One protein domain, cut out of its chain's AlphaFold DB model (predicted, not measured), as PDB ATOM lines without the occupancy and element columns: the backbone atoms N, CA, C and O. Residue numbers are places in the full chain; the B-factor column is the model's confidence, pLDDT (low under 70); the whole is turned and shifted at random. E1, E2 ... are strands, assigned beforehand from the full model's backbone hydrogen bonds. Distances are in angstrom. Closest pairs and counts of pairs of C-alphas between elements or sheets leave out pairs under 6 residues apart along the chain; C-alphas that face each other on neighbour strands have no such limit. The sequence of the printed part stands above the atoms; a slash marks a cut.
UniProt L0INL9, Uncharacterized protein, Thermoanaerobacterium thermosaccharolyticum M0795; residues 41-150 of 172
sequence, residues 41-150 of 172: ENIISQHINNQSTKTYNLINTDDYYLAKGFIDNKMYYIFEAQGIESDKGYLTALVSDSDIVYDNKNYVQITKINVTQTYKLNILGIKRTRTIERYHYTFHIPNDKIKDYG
ATOM      1  N   GLU A  41      30.953  -9.397 -46.472       78.06
ATOM      2  CA  GLU A  41      29.629  -8.981 -46.006       78.06
ATOM      3  C   GLU A  41      29.222  -7.674 -46.694       78.06
ATOM      4  O   GLU A  41      29.993  -6.715 -46.725       78.06
ATOM      5  N   ASN A  42      27.993  -7.603 -47.208       80.75
ATOM      6  CA  ASN A  42      27.434  -6.363 -47.740       80.75
ATOM      7  C   ASN A  42      26.277  -5.881 -46.855       80.75
ATOM      8  O   ASN A  42      25.298  -6.606 -46.668       80.75
ATOM      9  N   ILE A  43      26.382  -4.672 -46.300       82.56
ATOM     10  CA  ILE A  43      25.346  -4.081 -45.445       82.56
ATOM     11  C   ILE A  43      24.185  -3.611 -46.329       82.56
ATOM     12  O   ILE A  43      24.331  -2.695 -47.129       82.56
ATOM     13  N   ILE A  44      23.015  -4.225 -46.156       86.88
ATOM     14  CA  ILE A  44      21.794  -3.925 -46.921       86.88
ATOM     15  C   ILE A  44      21.018  -2.781 -46.269       86.88
ATOM     16  O   ILE A  44      20.463  -1.927 -46.954       86.88
ATOM     17  N   SER A  45      20.925  -2.793 -44.940       88.75
ATOM     18  CA  SER A  45      20.195  -1.779 -44.189       88.75
ATOM     19  C   SER A  45      20.726  -1.635 -42.770       88.75
ATOM     20  O   SER A  45      21.337  -2.550 -42.206       88.75
ATOM     21  N   GLN A  46      20.469  -0.465 -42.195       90.19
ATOM     22  CA  GLN A  46      20.765  -0.140 -40.810       90.19
ATOM     23  C   GLN A  46      19.515   0.464 -40.176       90.19
ATOM     24  O   GLN A  46      18.862   1.314 -40.778       90.19
ATOM     25  N   HIS A  47      19.190   0.021 -38.970       88.50
ATOM     26  CA  HIS A  47      18.117   0.590 -38.170       88.50
ATOM     27  C   HIS A  47      18.652   0.949 -36.787       88.50
ATOM     28  O   HIS A  47      19.306   0.130 -36.141       88.50
ATOM     29  N   ILE A  48      18.392   2.179 -36.351       88.75
ATOM     30  CA  ILE A  48      18.738   2.640 -35.009       88.75
ATOM     31  C   ILE A  48      17.624   2.177 -34.074       88.75
ATOM     32  O   ILE A  48      16.497   2.644 -34.188       88.75
ATOM     33  N   ASN A  49      17.941   1.261 -33.161       83.88
ATOM     34  CA  ASN A  49      16.951   0.708 -32.238       83.88
ATOM     35  C   ASN A  49      16.745   1.618 -31.023       83.88
ATOM     36  O   ASN A  49      15.628   1.812 -30.560       83.88
ATOM     37  N   ASN A  50      17.850   2.100 -30.452       87.44
ATOM     38  CA  ASN A  50      17.854   2.892 -29.230       87.44
ATOM     39  C   ASN A  50      19.101   3.778 -29.185       87.44
ATOM     40  O   ASN A  50      20.153   3.410 -29.722       87.44
ATOM     41  N   GLN A  51      18.975   4.912 -28.506       91.88
ATOM     42  CA  GLN A  51      20.054   5.843 -28.233       91.88
ATOM     43  C   GLN A  51      20.030   6.224 -26.756       91.88
ATOM     44  O   GLN A  51      18.979   6.534 -26.200       91.88
ATOM     45  N   SER A  52      21.194   6.212 -26.118       93.88
ATOM     46  CA  SER A  52      21.358   6.752 -24.773       93.88
ATOM     47  C   SER A  52      22.559   7.678 -24.734       93.88
ATOM     48  O   SER A  52      23.622   7.357 -25.259       93.88
ATOM     49  N   THR A  53      22.383   8.836 -24.108       95.44
ATOM     50  CA  THR A  53      23.432   9.848 -23.992       95.44
ATOM     51  C   THR A  53      23.826   9.997 -22.535       95.44
ATOM     52  O   THR A  53      22.968  10.086 -21.655       95.44
ATOM     53  N   LYS A  54      25.133  10.029 -22.286       94.62
ATOM     54  CA  LYS A  54      25.712  10.379 -20.991       94.62
ATOM     55  C   LYS A  54      26.681  11.536 -21.166       94.62
ATOM     56  O   LYS A  54      27.351  11.625 -22.188       94.62
ATOM     57  N   THR A  55      26.760  12.390 -20.157       95.56
ATOM     58  CA  THR A  55      27.642  13.558 -20.157       95.56
ATOM     59  C   THR A  55      28.683  13.403 -19.068       95.56
ATOM     60  O   THR A  55      28.346  13.012 -17.951       95.56
ATOM     61  N   TYR A  56      29.926  13.741 -19.389       94.69
ATOM     62  CA  TYR A  56      31.046  13.679 -18.460       94.69
ATOM     63  C   TYR A  56      31.880  14.949 -18.557       94.69
ATOM     64  O   TYR A  56      32.149  15.427 -19.658       94.69
ATOM     65  N   ASN A  57      32.304  15.484 -17.416       94.06
ATOM     66  CA  ASN A  57      33.183  16.649 -17.393       94.06
ATOM     67  C   ASN A  57      34.580  16.249 -17.865       94.06
ATOM     68  O   ASN A  57      35.128  15.251 -17.394       94.06
ATOM     69  N   LEU A  58      35.148  17.040 -18.770       92.75
ATOM     70  CA  LEU A  58      36.515  16.868 -19.241       92.75
ATOM     71  C   LEU A  58      37.488  17.403 -18.191       92.75
ATOM     72  O   LEU A  58      37.293  18.496 -17.646       92.75
ATOM     73  N   ILE A  59      38.544  16.637 -17.937       90.38
ATOM     74  CA  ILE A  59      39.648  17.044 -17.071       90.38
ATOM     75  C   ILE A  59      40.608  17.914 -17.890       90.38
ATOM     76  O   ILE A  59      40.869  17.646 -19.062       90.38
ATOM     77  N   ASN A  60      41.072  19.009 -17.289       86.38
ATOM     78  CA  ASN A  60      42.072  19.880 -17.896       86.38
ATOM     79  C   ASN A  60      43.467  19.323 -17.586       86.38
ATOM     80  O   ASN A  60      43.833  19.214 -16.414       86.38
ATOM     81  N   THR A  61      44.232  19.010 -18.627       81.38
ATOM     82  CA  THR A  61      45.606  18.514 -18.536       81.38
ATOM     83  C   THR A  61      46.512  19.449 -19.333       81.38
ATOM     84  O   THR A  61      46.334  19.612 -20.542       81.38
ATOM     85  N   ASP A  62      47.490  20.067 -18.668       82.00
ATOM     86  CA  ASP A  62      48.451  21.003 -19.273       82.00
ATOM     87  C   ASP A  62      47.807  22.149 -20.078       82.00
ATOM     88  O   ASP A  62      48.279  22.480 -21.163       82.00
ATOM     89  N   ASP A  63      46.724  22.745 -19.572       84.12
ATOM     90  CA  ASP A  63      45.935  23.793 -20.239       84.12
ATOM     91  C   ASP A  63      45.100  23.339 -21.448       84.12
ATOM     92  O   ASP A  63      44.558  24.201 -22.148       84.12
ATOM     93  N   TYR A  64      44.919  22.033 -21.670       87.56
ATOM     94  CA  TYR A  64      44.086  21.470 -22.741       87.56
ATOM     95  C   TYR A  64      43.018  20.513 -22.194       87.56
ATOM     96  O   TYR A  64      43.227  19.835 -21.192       87.56
ATOM     97  N   TYR A  65      41.867  20.432 -22.873       88.25
ATOM     98  CA  TYR A  65      40.792  19.474 -22.540       88.25
ATOM     99  C   TYR A  65      40.763  18.264 -23.472       88.25
ATOM    100  O   TYR A  65      40.152  17.243 -23.167       88.25
ATOM    101  N   LEU A  66      41.381  18.408 -24.643       90.81
ATOM    102  CA  LEU A  66      41.365  17.416 -25.698       90.81
ATOM    103  C   LEU A  66      42.744  17.356 -26.340       90.81
ATOM    104  O   LEU A  66      43.373  18.375 -26.623       90.81
ATOM    105  N   ALA A  67      43.198  16.151 -26.604       90.56
ATOM    106  CA  ALA A  67      44.362  15.876 -27.416       90.56
ATOM    107  C   ALA A  67      43.902  15.257 -28.739       90.56
ATOM    108  O   ALA A  67      42.884  14.571 -28.777       90.56
ATOM    109  N   LYS A  68      44.642  15.468 -29.825       90.75
ATOM    110  CA  LYS A  68      44.437  14.759 -31.095       90.75
ATOM    111  C   LYS A  68      45.734  14.095 -31.548       90.75
ATOM    112  O   LYS A  68      46.814  14.657 -31.369       90.75
ATOM    113  N   GLY A  69      45.630  12.911 -32.139       88.19
ATOM    114  CA  GLY A  69      46.777  12.201 -32.699       88.19
ATOM    115  C   GLY A  69      46.385  10.980 -33.523       88.19
ATOM    116  O   GLY A  69      45.212  10.619 -33.595       88.19
ATOM    117  N   PHE A  70      47.361  10.351 -34.173       85.31
ATOM    118  CA  PHE A  70      47.152   9.163 -35.000       85.31
ATOM    119  C   PHE A  70      47.533   7.883 -34.260       85.31
ATOM    120  O   PHE A  70      48.659   7.782 -33.785       85.31
ATOM    121  N   ILE A  71      46.635   6.899 -34.244       83.25
ATOM    122  CA  ILE A  71      46.864   5.527 -33.767       83.25
ATOM    123  C   ILE A  71      46.490   4.601 -34.929       83.25
ATOM    124  O   ILE A  71      45.407   4.746 -35.497       83.25
ATOM    125  N   ASP A  72      47.391   3.712 -35.349       85.19
ATOM    126  CA  ASP A  72      47.181   2.795 -36.487       85.19
ATOM    127  C   ASP A  72      46.621   3.479 -37.751       85.19
ATOM    128  O   ASP A  72      45.646   3.036 -38.363       85.19
ATOM    129  N   ASN A  73      47.232   4.606 -38.131       84.00
ATOM    130  CA  ASN A  73      46.858   5.447 -39.280       84.00
ATOM    131  C   ASN A  73      45.443   6.050 -39.221       84.00
ATOM    132  O   ASN A  73      44.958   6.593 -40.215       84.00
ATOM    133  N   LYS A  74      44.782   6.003 -38.067       86.31
ATOM    134  CA  LYS A  74      43.489   6.642 -37.828       86.31
ATOM    135  C   LYS A  74      43.650   7.779 -36.836       86.31
ATOM    136  O   LYS A  74      44.421   7.674 -35.890       86.31
ATOM    137  N   MET A  75      42.932   8.872 -37.064       90.19
ATOM    138  CA  MET A  75      42.978  10.029 -36.175       90.19
ATOM    139  C   MET A  75      41.997   9.842 -35.015       90.19
ATOM    140  O   MET A  75      40.819   9.552 -35.234       90.19
ATOM    141  N   TYR A  76      42.483  10.050 -33.798       92.75
ATOM    142  CA  TYR A  76      41.727   9.959 -32.558       92.75
ATOM    143  C   TYR A  76      41.814  11.262 -31.776       92.75
ATOM    144  O   TYR A  76      42.858  11.916 -31.744       92.75
ATOM    145  N   TYR A  77      40.724  11.579 -31.092       93.19
ATOM    146  CA  TYR A  77      40.739  12.426 -29.918       93.19
ATOM    147  C   TYR A  77      41.065  11.594 -28.680       93.19
ATOM    148  O   TYR A  77      40.557  10.487 -28.512       93.19
ATOM    149  N   ILE A  78      41.914  12.135 -27.816       91.38
ATOM    150  CA  ILE A  78      42.331  11.542 -26.549       91.38
ATOM    151  C   ILE A  78      41.940  12.517 -25.448       91.38
ATOM    152  O   ILE A  78      42.231  13.710 -25.543       91.38
ATOM    153  N   PHE A  79      41.260  12.029 -24.421       91.19
ATOM    154  CA  PHE A  79      40.752  12.876 -23.350       91.19
ATOM    155  C   PHE A  79      40.641  12.112 -22.044       91.19
ATOM    156  O   PHE A  79      40.527  10.889 -22.026       91.19
ATOM    157  N   GLU A  80      40.617  12.853 -20.950       90.19
ATOM    158  CA  GLU A  80      40.308  12.331 -19.629       90.19
ATOM    159  C   GLU A  80      38.980  12.937 -19.166       90.19
ATOM    160  O   GLU A  80      38.691  14.112 -19.414       90.19
ATOM    161  N   ALA A  81      38.130  12.124 -18.542       90.19
ATOM    162  CA  ALA A  81      36.800  12.540 -18.126       90.19
ATOM    163  C   ALA A  81      36.473  12.027 -16.724       90.19
ATOM    164  O   ALA A  81      36.710  10.866 -16.392       90.19
ATOM    165  N   GLN A  82      35.890  12.896 -15.901       88.75
ATOM    166  CA  GLN A  82      35.575  12.582 -14.514       88.75
ATOM    167  C   GLN A  82      34.478  11.511 -14.425       88.75
ATOM    168  O   GLN A  82      33.416  11.639 -15.033       88.75
ATOM    169  N   GLY A  83      34.714  10.476 -13.615       81.62
ATOM    170  CA  GLY A  83      33.738   9.410 -13.368       81.62
ATOM    171  C   GLY A  83      33.653   8.351 -14.470       81.62
ATOM    172  O   GLY A  83      32.765   7.500 -14.411       81.62
ATOM    173  N   ILE A  84      34.556   8.379 -15.458       81.12
ATOM    174  CA  ILE A  84      34.797   7.231 -16.333       81.12
ATOM    175  C   ILE A  84      36.051   6.519 -15.844       81.12
ATOM    176  O   ILE A  84      37.142   7.082 -15.857       81.12
ATOM    177  N   GLU A  85      35.894   5.266 -15.432       72.19
ATOM    178  CA  GLU A  85      37.026   4.401 -15.127       72.19
ATOM    179  C   GLU A  85      37.652   3.928 -16.446       72.19
ATOM    180  O   GLU A  85      36.995   3.297 -17.275       72.19
ATOM    181  N   SER A  86      38.918   4.279 -16.662       68.25
ATOM    182  CA  SER A  86      39.747   3.742 -17.740       68.25
ATOM    183  C   SER A  86      41.024   3.200 -17.124       68.25
ATOM    184  O   SER A  86      41.756   3.948 -16.476       68.25
ATOM    185  N   ASP A  87      41.338   1.931 -17.386       63.12
ATOM    186  CA  ASP A  87      42.584   1.293 -16.934       63.12
ATOM    187  C   ASP A  87      43.838   2.016 -17.457       63.12
ATOM    188  O   ASP A  87      44.924   1.893 -16.892       63.12
ATOM    189  N   LYS A  88      43.696   2.779 -18.550       62.16
ATOM    190  CA  LYS A  88      44.776   3.552 -19.176       62.16
ATOM    191  C   LYS A  88      44.839   5.010 -18.691       62.16
ATOM    192  O   LYS A  88      45.735   5.731 -19.113       62.16
ATOM    193  N   GLY A  89      43.904   5.460 -17.848       69.31
ATOM    194  CA  GLY A  89      43.813   6.846 -17.361       69.31
ATOM    195  C   GLY A  89      43.279   7.862 -18.381       69.31
ATOM    196  O   GLY A  89      43.052   9.013 -18.041       69.31
ATOM    197  N   TYR A  90      43.039   7.454 -19.625       78.06
ATOM    198  CA  TYR A  90      42.448   8.285 -20.675       78.06
ATOM    199  C   TYR A  90      41.520   7.453 -21.559       78.06
ATOM    200  O   TYR A  90      41.545   6.219 -21.557       78.06
ATOM    201  N   LEU A  91      40.695   8.141 -22.332       88.19
ATOM    202  CA  LEU A  91      39.770   7.592 -23.310       88.19
ATOM    203  C   LEU A  91      40.193   8.020 -24.707       88.19
ATOM    204  O   LEU A  91      40.854   9.042 -24.895       88.19
ATOM    205  N   THR A  92      39.788   7.227 -25.693       90.88
ATOM    206  CA  THR A  92      40.012   7.525 -27.107       90.88
ATOM    207  C   THR A  92      38.678   7.542 -27.840       90.88
ATOM    208  O   THR A  92      37.829   6.680 -27.619       90.88
ATOM    209  N   ALA A  93      38.491   8.534 -28.703       92.12
ATOM    210  CA  ALA A  93      37.345   8.652 -29.592       92.12
ATOM    211  C   ALA A  93      37.850   8.849 -31.018       92.12
ATOM    212  O   ALA A  93      38.725   9.676 -31.265       92.12
ATOM    213  N   LEU A  94      37.338   8.069 -31.966       93.06
ATOM    214  CA  LEU A  94      37.720   8.225 -33.364       93.06
ATOM    215  C   LEU A  94      37.180   9.566 -33.876       93.06
ATOM    216  O   LEU A  94      36.007   9.875 -33.662       93.06
ATOM    217  N   VAL A  95      38.006  10.347 -34.579       92.88
ATOM    218  CA  VAL A  95      37.591  11.680 -35.061       92.88
ATOM    219  C   VAL A  95      36.372  11.595 -35.982       92.88
ATOM    220  O   VAL A  95      35.515  12.465 -35.932       92.88
ATOM    221  N   SER A  96      36.241  10.532 -36.781       93.94
ATOM    222  CA  SER A  96      35.079  10.338 -37.661       93.94
ATOM    223  C   SER A  96      33.774  10.005 -36.933       93.94
ATOM    224  O   SER A  96      32.717  10.075 -37.551       93.94
ATOM    225  N   ASP A  97      33.841   9.612 -35.661       94.88
ATOM    226  CA  ASP A  97      32.677   9.375 -34.798       94.88
ATOM    227  C   ASP A  97      32.566  10.480 -33.725       94.88
ATOM    228  O   ASP A  97      32.052  10.249 -32.629       94.88
ATOM    229  N   SER A  98      33.118  11.670 -34.001       96.31
ATOM    230  CA  SER A  98      33.178  12.771 -33.043       96.31
ATOM    231  C   SER A  98      32.882  14.133 -33.669       96.31
ATOM    232  O   SER A  98      33.365  14.439 -34.754       96.31
ATOM    233  N   ASP A  99      32.197  14.992 -32.917       96.56
ATOM    234  CA  ASP A  99      31.985  16.407 -33.225       96.56
ATOM    235  C   ASP A  99      32.641  17.296 -32.164       96.56
ATOM    236  O   ASP A  99      32.692  16.943 -30.984       96.56
ATOM    237  N   ILE A 100      33.100  18.482 -32.572       94.88
ATOM    238  CA  ILE A 100      33.571  19.522 -31.651       94.88
ATOM    239  C   ILE A 100      32.626  20.715 -31.719       94.88
ATOM    240  O   ILE A 100      32.376  21.274 -32.787       94.88
ATOM    241  N   VAL A 101      32.149  21.127 -30.551       96.25
ATOM    242  CA  VAL A 101      31.400  22.355 -30.330       96.25
ATOM    243  C   VAL A 101      32.274  23.286 -29.507       96.25
ATOM    244  O   VAL A 101      32.651  22.977 -28.377       96.25
ATOM    245  N   TYR A 102      32.584  24.442 -30.080       94.25
ATOM    246  CA  TYR A 102      33.316  25.476 -29.372       94.25
ATOM    247  C   TYR A 102      32.351  26.374 -28.598       94.25
ATOM    248  O   TYR A 102      31.826  27.361 -29.112       94.25
ATOM    249  N   ASP A 103      32.101  26.003 -27.349       92.00
ATOM    250  CA  ASP A 103      31.432  26.820 -26.344       92.00
ATOM    251  C   ASP A 103      32.298  26.835 -25.076       92.00
ATOM    252  O   ASP A 103      33.079  25.920 -24.859       92.00
ATOM    253  N   ASN A 104      32.237  27.881 -24.240       90.12
ATOM    254  CA  ASN A 104      33.058  28.016 -23.014       90.12
ATOM    255  C   ASN A 104      32.710  26.976 -21.914       90.12
ATOM    256  O   ASN A 104      32.602  27.306 -20.734       90.12
ATOM    257  N   LYS A 105      32.476  25.725 -22.292       93.69
ATOM    258  CA  LYS A 105      32.155  24.571 -21.463       93.69
ATOM    259  C   LYS A 105      33.260  23.530 -21.636       93.69
ATOM    260  O   LYS A 105      34.120  23.673 -22.494       93.69
ATOM    261  N   ASN A 106      33.260  22.506 -20.794       93.00
ATOM    262  CA  ASN A 106      34.291  21.471 -20.778       93.00
ATOM    263  C   ASN A 106      33.682  20.111 -20.425       93.00
ATOM    264  O   ASN A 106      33.903  19.559 -19.347       93.00
ATOM    265  N   TYR A 107      32.883  19.566 -21.334       95.25
ATOM    266  CA  TYR A 107      32.310  18.236 -21.167       95.25
ATOM    267  C   TYR A 107      32.285  17.477 -22.486       95.25
ATOM    268  O   TYR A 107      32.326  18.053 -23.570       95.25
ATOM    269  N   VAL A 108      32.172  16.160 -22.387       96.44
ATOM    270  CA  VAL A 108      31.896  15.278 -23.515       96.44
ATOM    271  C   VAL A 108      30.523  14.650 -23.334       96.44
ATOM    272  O   VAL A 108      30.187  14.141 -22.263       96.44
ATOM    273  N   GLN A 109      29.715  14.699 -24.387       96.88
ATOM    274  CA  GLN A 109      28.510  13.891 -24.514       96.88
ATOM    275  C   GLN A 109      28.856  12.631 -25.291       96.88
ATOM    276  O   GLN A 109      29.339  12.701 -26.415       96.88
ATOM    277  N   ILE A 110      28.617  11.478 -24.678       95.25
ATOM    278  CA  ILE A 110      28.823  10.171 -25.288       95.25
ATOM    279  C   ILE A 110      27.447   9.581 -25.565       95.25
ATOM    280  O   ILE A 110      26.720   9.211 -24.637       95.25
ATOM    281  N   THR A 111      27.091   9.490 -26.842       94.94
ATOM    282  CA  THR A 111      25.851   8.869 -27.301       94.94
ATOM    283  C   THR A 111      26.137   7.445 -27.750       94.94
ATOM    284  O   THR A 111      26.773   7.209 -28.775       94.94
ATOM    285  N   LYS A 112      25.638   6.475 -26.985       93.94
ATOM    286  CA  LYS A 112      25.617   5.066 -27.369       93.94
ATOM    287  C   LYS A 112      24.422   4.822 -28.286       93.94
ATOM    288  O   LYS A 112      23.279   5.068 -27.908       93.94
ATOM    289  N   ILE A 113      24.691   4.311 -29.480       91.44
ATOM    290  CA  ILE A 113      23.722   4.043 -30.539       91.44
ATOM    291  C   ILE A 113      23.711   2.537 -30.802       91.44
ATOM    292  O   ILE A 113      24.689   1.971 -31.292       91.44
ATOM    293  N   ASN A 114      22.586   1.884 -30.518       90.88
ATOM    294  CA  ASN A 114      22.401   0.472 -30.839       90.88
ATOM    295  C   ASN A 114      21.834   0.349 -32.254       90.88
ATOM    296  O   ASN A 114      20.699   0.761 -32.506       90.88
ATOM    297  N   VAL A 115      22.613  -0.229 -33.166       89.56
ATOM    298  CA  VAL A 115      22.251  -0.357 -34.581       89.56
ATOM    299  C   VAL A 115      22.030  -1.822 -34.930       89.56
ATOM    300  O   VAL A 115      22.947  -2.636 -34.822       89.56
ATOM    301  N   THR A 116      20.834  -2.158 -35.413       90.94
ATOM    302  CA  THR A 116      20.600  -3.429 -36.107       90.94
ATOM    303  C   THR A 116      21.061  -3.283 -37.550       90.94
ATOM    304  O   THR A 116      20.494  -2.506 -38.319       90.94
ATOM    305  N   GLN A 117      22.086  -4.036 -37.930       91.19
ATOM    306  CA  GLN A 117      22.555  -4.139 -39.305       91.19
ATOM    307  C   GLN A 117      21.985  -5.399 -39.939       91.19
ATOM    308  O   GLN A 117      22.187  -6.498 -39.419       91.19
ATOM    309  N   THR A 118      21.324  -5.252 -41.084       88.81
ATOM    310  CA  THR A 118      21.023  -6.388 -41.957       88.81
ATOM    311  C   THR A 118      22.103  -6.469 -43.021       88.81
ATOM    312  O   THR A 118      22.311  -5.506 -43.758       88.81
ATOM    313  N   TYR A 119      22.779  -7.608 -43.123       86.50
ATOM    314  CA  TYR A 119      23.824  -7.843 -44.113       86.50
ATOM    315  C   TYR A 119      23.517  -9.073 -44.969       86.50
ATOM    316  O   TYR A 119      22.828 -10.004 -44.547       86.50
ATOM    317  N   LYS A 120      24.012  -9.049 -46.206       85.94
ATOM    318  CA  LYS A 120      23.974 -10.161 -47.152       85.94
ATOM    319  C   LYS A 120      25.342 -10.823 -47.166       85.94
ATOM    320  O   LYS A 120      26.346 -10.141 -47.367       85.94
ATOM    321  N   LEU A 121      25.373 -12.141 -47.010       79.69
ATOM    322  CA  LEU A 121      26.566 -12.921 -47.335       79.69
ATOM    323  C   LEU A 121      26.681 -13.025 -48.860       79.69
ATOM    324  O   LEU A 121      25.722 -13.449 -49.515       79.69
ATOM    325  N   ASN A 122      27.836 -12.645 -49.416       69.56
ATOM    326  CA  ASN A 122      28.031 -12.498 -50.864       69.56
ATOM    327  C   ASN A 122      27.648 -13.743 -51.686       69.56
ATOM    328  O   ASN A 122      27.082 -13.599 -52.765       69.56
ATOM    329  N   ILE A 123      27.897 -14.953 -51.178       64.38
ATOM    330  CA  ILE A 123      27.733 -16.192 -51.961       64.38
ATOM    331  C   ILE A 123      26.361 -16.847 -51.759       64.38
ATOM    332  O   ILE A 123      25.813 -17.436 -52.684       64.38
ATOM    333  N   LEU A 124      25.777 -16.745 -50.565       65.75
ATOM    334  CA  LEU A 124      24.557 -17.494 -50.231       65.75
ATOM    335  C   LEU A 124      23.280 -16.676 -50.422       65.75
ATOM    336  O   LEU A 124      22.180 -17.209 -50.328       65.75
ATOM    337  N   GLY A 125      23.405 -15.359 -50.595       68.56
ATOM    338  CA  GLY A 125      22.267 -14.443 -50.619       68.56
ATOM    339  C   GLY A 125      21.445 -14.405 -49.326       68.56
ATOM    340  O   GLY A 125      20.471 -13.655 -49.247       68.56
ATOM    341  N   ILE A 126      21.864 -15.170 -48.314       78.69
ATOM    342  CA  ILE A 126      21.255 -15.245 -46.997       78.69
ATOM    343  C   ILE A 126      21.424 -13.890 -46.328       78.69
ATOM    344  O   ILE A 126      22.536 -13.369 -46.193       78.69
ATOM    345  N   LYS A 127      20.288 -13.339 -45.908       86.88
ATOM    346  CA  LYS A 127      20.232 -12.146 -45.078       86.88
ATOM    347  C   LYS A 127      20.422 -12.563 -43.630       86.88
ATOM    348  O   LYS A 127      19.757 -13.482 -43.156       86.88
ATOM    349  N   ARG A 128      21.317 -11.880 -42.934       86.50
ATOM    350  CA  ARG A 128      21.509 -12.022 -41.495       86.50
ATOM    351  C   ARG A 128      21.402 -10.661 -40.840       86.50
ATOM    352  O   ARG A 128      21.655  -9.637 -41.472       86.50
ATOM    353  N   THR A 129      21.023 -10.667 -39.574       88.88
ATOM    354  CA  THR A 129      20.989  -9.474 -38.740       88.88
ATOM    355  C   THR A 129      22.038  -9.592 -37.650       88.88
ATOM    356  O   THR A 129      22.318 -10.681 -37.147       88.88
ATOM    357  N   ARG A 130      22.646  -8.466 -37.294       89.88
ATOM    358  CA  ARG A 130      23.444  -8.332 -36.077       89.88
ATOM    359  C   ARG A 130      23.141  -7.001 -35.420       89.88
ATOM    360  O   ARG A 130      22.902  -6.016 -36.115       89.88
ATOM    361  N   THR A 131      23.196  -6.974 -34.100       88.38
ATOM    362  CA  THR A 131      23.168  -5.725 -33.344       88.38
ATOM    363  C   THR A 131      24.601  -5.340 -33.031       88.38
ATOM    364  O   THR A 131      25.348  -6.151 -32.488       88.38
ATOM    365  N   ILE A 132      24.982  -4.122 -33.399       89.94
ATOM    366  CA  ILE A 132      26.262  -3.533 -33.023       89.94
ATOM    367  C   ILE A 132      26.026  -2.301 -32.162       89.94
ATOM    368  O   ILE A 132      25.017  -1.603 -32.301       89.94
ATOM    369  N   GLU A 133      26.989  -2.025 -31.297       91.06
ATOM    370  CA  GLU A 133      27.039  -0.794 -30.526       91.06
ATOM    371  C   GLU A 133      27.966   0.183 -31.249       91.06
ATOM    372  O   GLU A 133      29.091  -0.164 -31.614       91.06
ATOM    373  N   ARG A 134      27.479   1.396 -31.494       90.69
ATOM    374  CA  ARG A 134      28.276   2.522 -31.985       90.69
ATOM    375  C   ARG A 134      28.275   3.617 -30.934       90.69
ATOM    376  O   ARG A 134      27.296   3.776 -30.210       90.69
ATOM    377  N   TYR A 135      29.354   4.378 -30.874       92.88
ATOM    378  CA  TYR A 135      29.493   5.500 -29.957       92.88
ATOM    379  C   TYR A 135      29.762   6.753 -30.774       92.88
ATOM    380  O   TYR A 135      30.597   6.713 -31.671       92.88
ATOM    381  N   HIS A 136      29.036   7.827 -30.477       95.62
ATOM    382  CA  HIS A 136      29.277   9.161 -31.020       95.62
ATOM    383  C   HIS A 136      29.666  10.099 -29.884       95.62
ATOM    384  O   HIS A 136      29.057  10.041 -28.812       95.62
ATOM    385  N   TYR A 137      30.667  10.942 -30.110       96.88
ATOM    386  CA  TYR A 137      31.231  11.819 -29.088       96.88
ATOM    387  C   TYR A 137      31.052  13.279 -29.493       96.88
ATOM    388  O   TYR A 137      31.569  13.703 -30.517       96.88
ATOM    389  N   THR A 138      30.380  14.081 -28.676       97.62
ATOM    390  CA  THR A 138      30.300  15.531 -28.885       97.62
ATOM    391  C   THR A 138      31.107  16.227 -27.799       97.62
ATOM    392  O   THR A 138      30.726  16.216 -26.625       97.62
ATOM    393  N   PHE A 139      32.239  16.810 -28.182       96.62
ATOM    394  CA  PHE A 139      33.137  17.534 -27.289       96.62
ATOM    395  C   PHE A 139      32.749  19.007 -27.234       96.62
ATOM    396  O   PHE A 139      32.785  19.697 -28.247       96.62
ATOM    397  N   HIS A 140      32.418  19.482 -26.042       96.25
ATOM    398  CA  HIS A 140      32.178  20.885 -25.741       96.25
ATOM    399  C   HIS A 140      33.407  21.438 -25.033       96.25
ATOM    400  O   HIS A 140      33.680  21.037 -23.897       96.25
ATOM    401  N   ILE A 141      34.174  22.280 -25.723       93.88
ATOM    402  CA  ILE A 141      35.450  22.812 -25.233       93.88
ATOM    403  C   ILE A 141      35.598  24.304 -25.555       93.88
ATOM    404  O   ILE A 141      35.101  24.758 -26.589       93.88
ATOM    405  N   PRO A 142      36.359  25.073 -24.754       89.56
ATOM    406  CA  PRO A 142      36.685  26.448 -25.105       89.56
ATOM    407  C   PRO A 142      37.587  26.498 -26.349       89.56
ATOM    408  O   PRO A 142      38.333  25.552 -26.626       89.56
ATOM    409  N   ASN A 143      37.550  27.616 -27.081       84.75
ATOM    410  CA  ASN A 143      38.421  27.839 -28.243       84.75
ATOM    411  C   ASN A 143      39.901  27.592 -27.904       84.75
ATOM    412  O   ASN A 143      40.362  27.924 -26.812       84.75
ATOM    413  N   ASP A 144      40.632  27.020 -28.863       78.06
ATOM    414  CA  ASP A 144      42.083  26.777 -28.816       78.06
ATOM    415  C   ASP A 144      42.572  25.806 -27.723       78.06
ATOM    416  O   ASP A 144      43.768  25.698 -27.459       78.06
ATOM    417  N   LYS A 145      41.666  25.033 -27.109       83.88
ATOM    418  CA  LYS A 145      41.990  24.063 -26.047       83.88
ATOM    419  C   LYS A 145      42.157  22.619 -26.536       83.88
ATOM    420  O   LYS A 145      41.879  21.677 -25.787       83.88
ATOM    421  N   ILE A 146      42.672  22.447 -27.760       86.75
ATOM    422  CA  ILE A 146      43.059  21.143 -28.329       86.75
ATOM    423  C   ILE A 146      44.571  21.080 -28.566       86.75
ATOM    424  O   ILE A 146      45.117  21.896 -29.306       86.75
ATOM    425  N   LYS A 147      45.237  20.066 -28.008       89.56
ATOM    426  CA  LYS A 147      46.666  19.800 -28.230       89.56
ATOM    427  C   LYS A 147      46.872  18.795 -29.362       89.56
ATOM    428  O   LYS A 147      46.275  17.723 -29.353       89.56
ATOM    429  N   ASP A 148      47.734  19.118 -30.322       86.69
ATOM    430  CA  ASP A 148      48.145  18.190 -31.385       86.69
ATOM    431  C   ASP A 148      49.390  17.403 -30.964       86.69
ATOM    432  O   ASP A 148      50.411  17.996 -30.617       86.69
ATOM    433  N   TYR A 149      49.310  16.075 -30.999       80.75
ATOM    434  CA  TYR A 149      50.423  15.176 -30.689       80.75
ATOM    435  C   TYR A 149      50.993  14.456 -31.921       80.75
ATOM    436  O   TYR A 149      51.954  13.698 -31.787       80.75
ATOM    437  N   GLY A 150      50.449  14.678 -33.122       80.50
ATOM    438  CA  GLY A 150      50.917  14.001 -34.332       80.50
ATOM    439  C   GLY A 150      50.698  12.484 -34.280       80.50
ATOM    440  O   GLY A 150      49.608  12.016 -33.957       80.50
TER     441      GLY A 150
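This is residues 41 to 150 of the 172 residues of an uncharacterized protein of Thermoanaerobacterium thermosaccharolyticum M0795 (UniProt L0INL9). A long, twisted ribbon of three antiparallel strands, E1, E6 and E7, makes the length; short E5 joins it beside E7 at one end, where a second, smaller sheet of E4, E3, E2 and E8 also lies. The printed part has 110 residues, with strands E1 to E8 in chain order and no named helix: all strand. Both sheets are mixed, in the orders E1, E6, E7, E5 and E4, E3, E2, E8. The whole is loose, with a radius of gyration of the C-alphas of 17.1 A, and elongated, spanning 55 by 29 by 28 A.

E1, residues 41 to 57, starts at C-alpha 41 (29.629, -8.981, -46.006) and measures 38.6 A. E6, residues 107 to 121, measures 41.1 A, and E7, residues 127 to 141, 43.0 A. E5 is residues 98 to 102. E2 is residues 66 to 71, E3 74 to 79, E4 91 to 94, and E8 146 to 150, ending at C-alpha 150 (50.917, 14.001, -34.332).

E6 is antiparallel to E1, with N 47 and O 116 at 2.9 A, within hydrogen-bond range, and forms a hairpin with E7, with N 113 and O 134 at 2.8 A. E1 bends by 89 degrees at residue 44, E6 by 51 degrees at residue 118. Edge strand E5 is parallel to E7, with N 101 and O 139 at 2.8 A. The closest C-alphas of E4 and E7, Ala 93 and Tyr 137, are 6.9 A apart. E4, E3 and E2 form a meander, each strand antiparallel to the one before: N 93 and O 77 are at 2.8 A, N 69 and O 76 at 3.0 A. E8 is parallel to E2, with N 149 and O 68 at 2.9 A.

The farthest C-alphas, Asp 63 and Leu 124, are 55.3 A apart. The printed part has no cut; the link E3 to E4 is long. Residues 86 to 89 and 122 to 125 have pLDDT under 70.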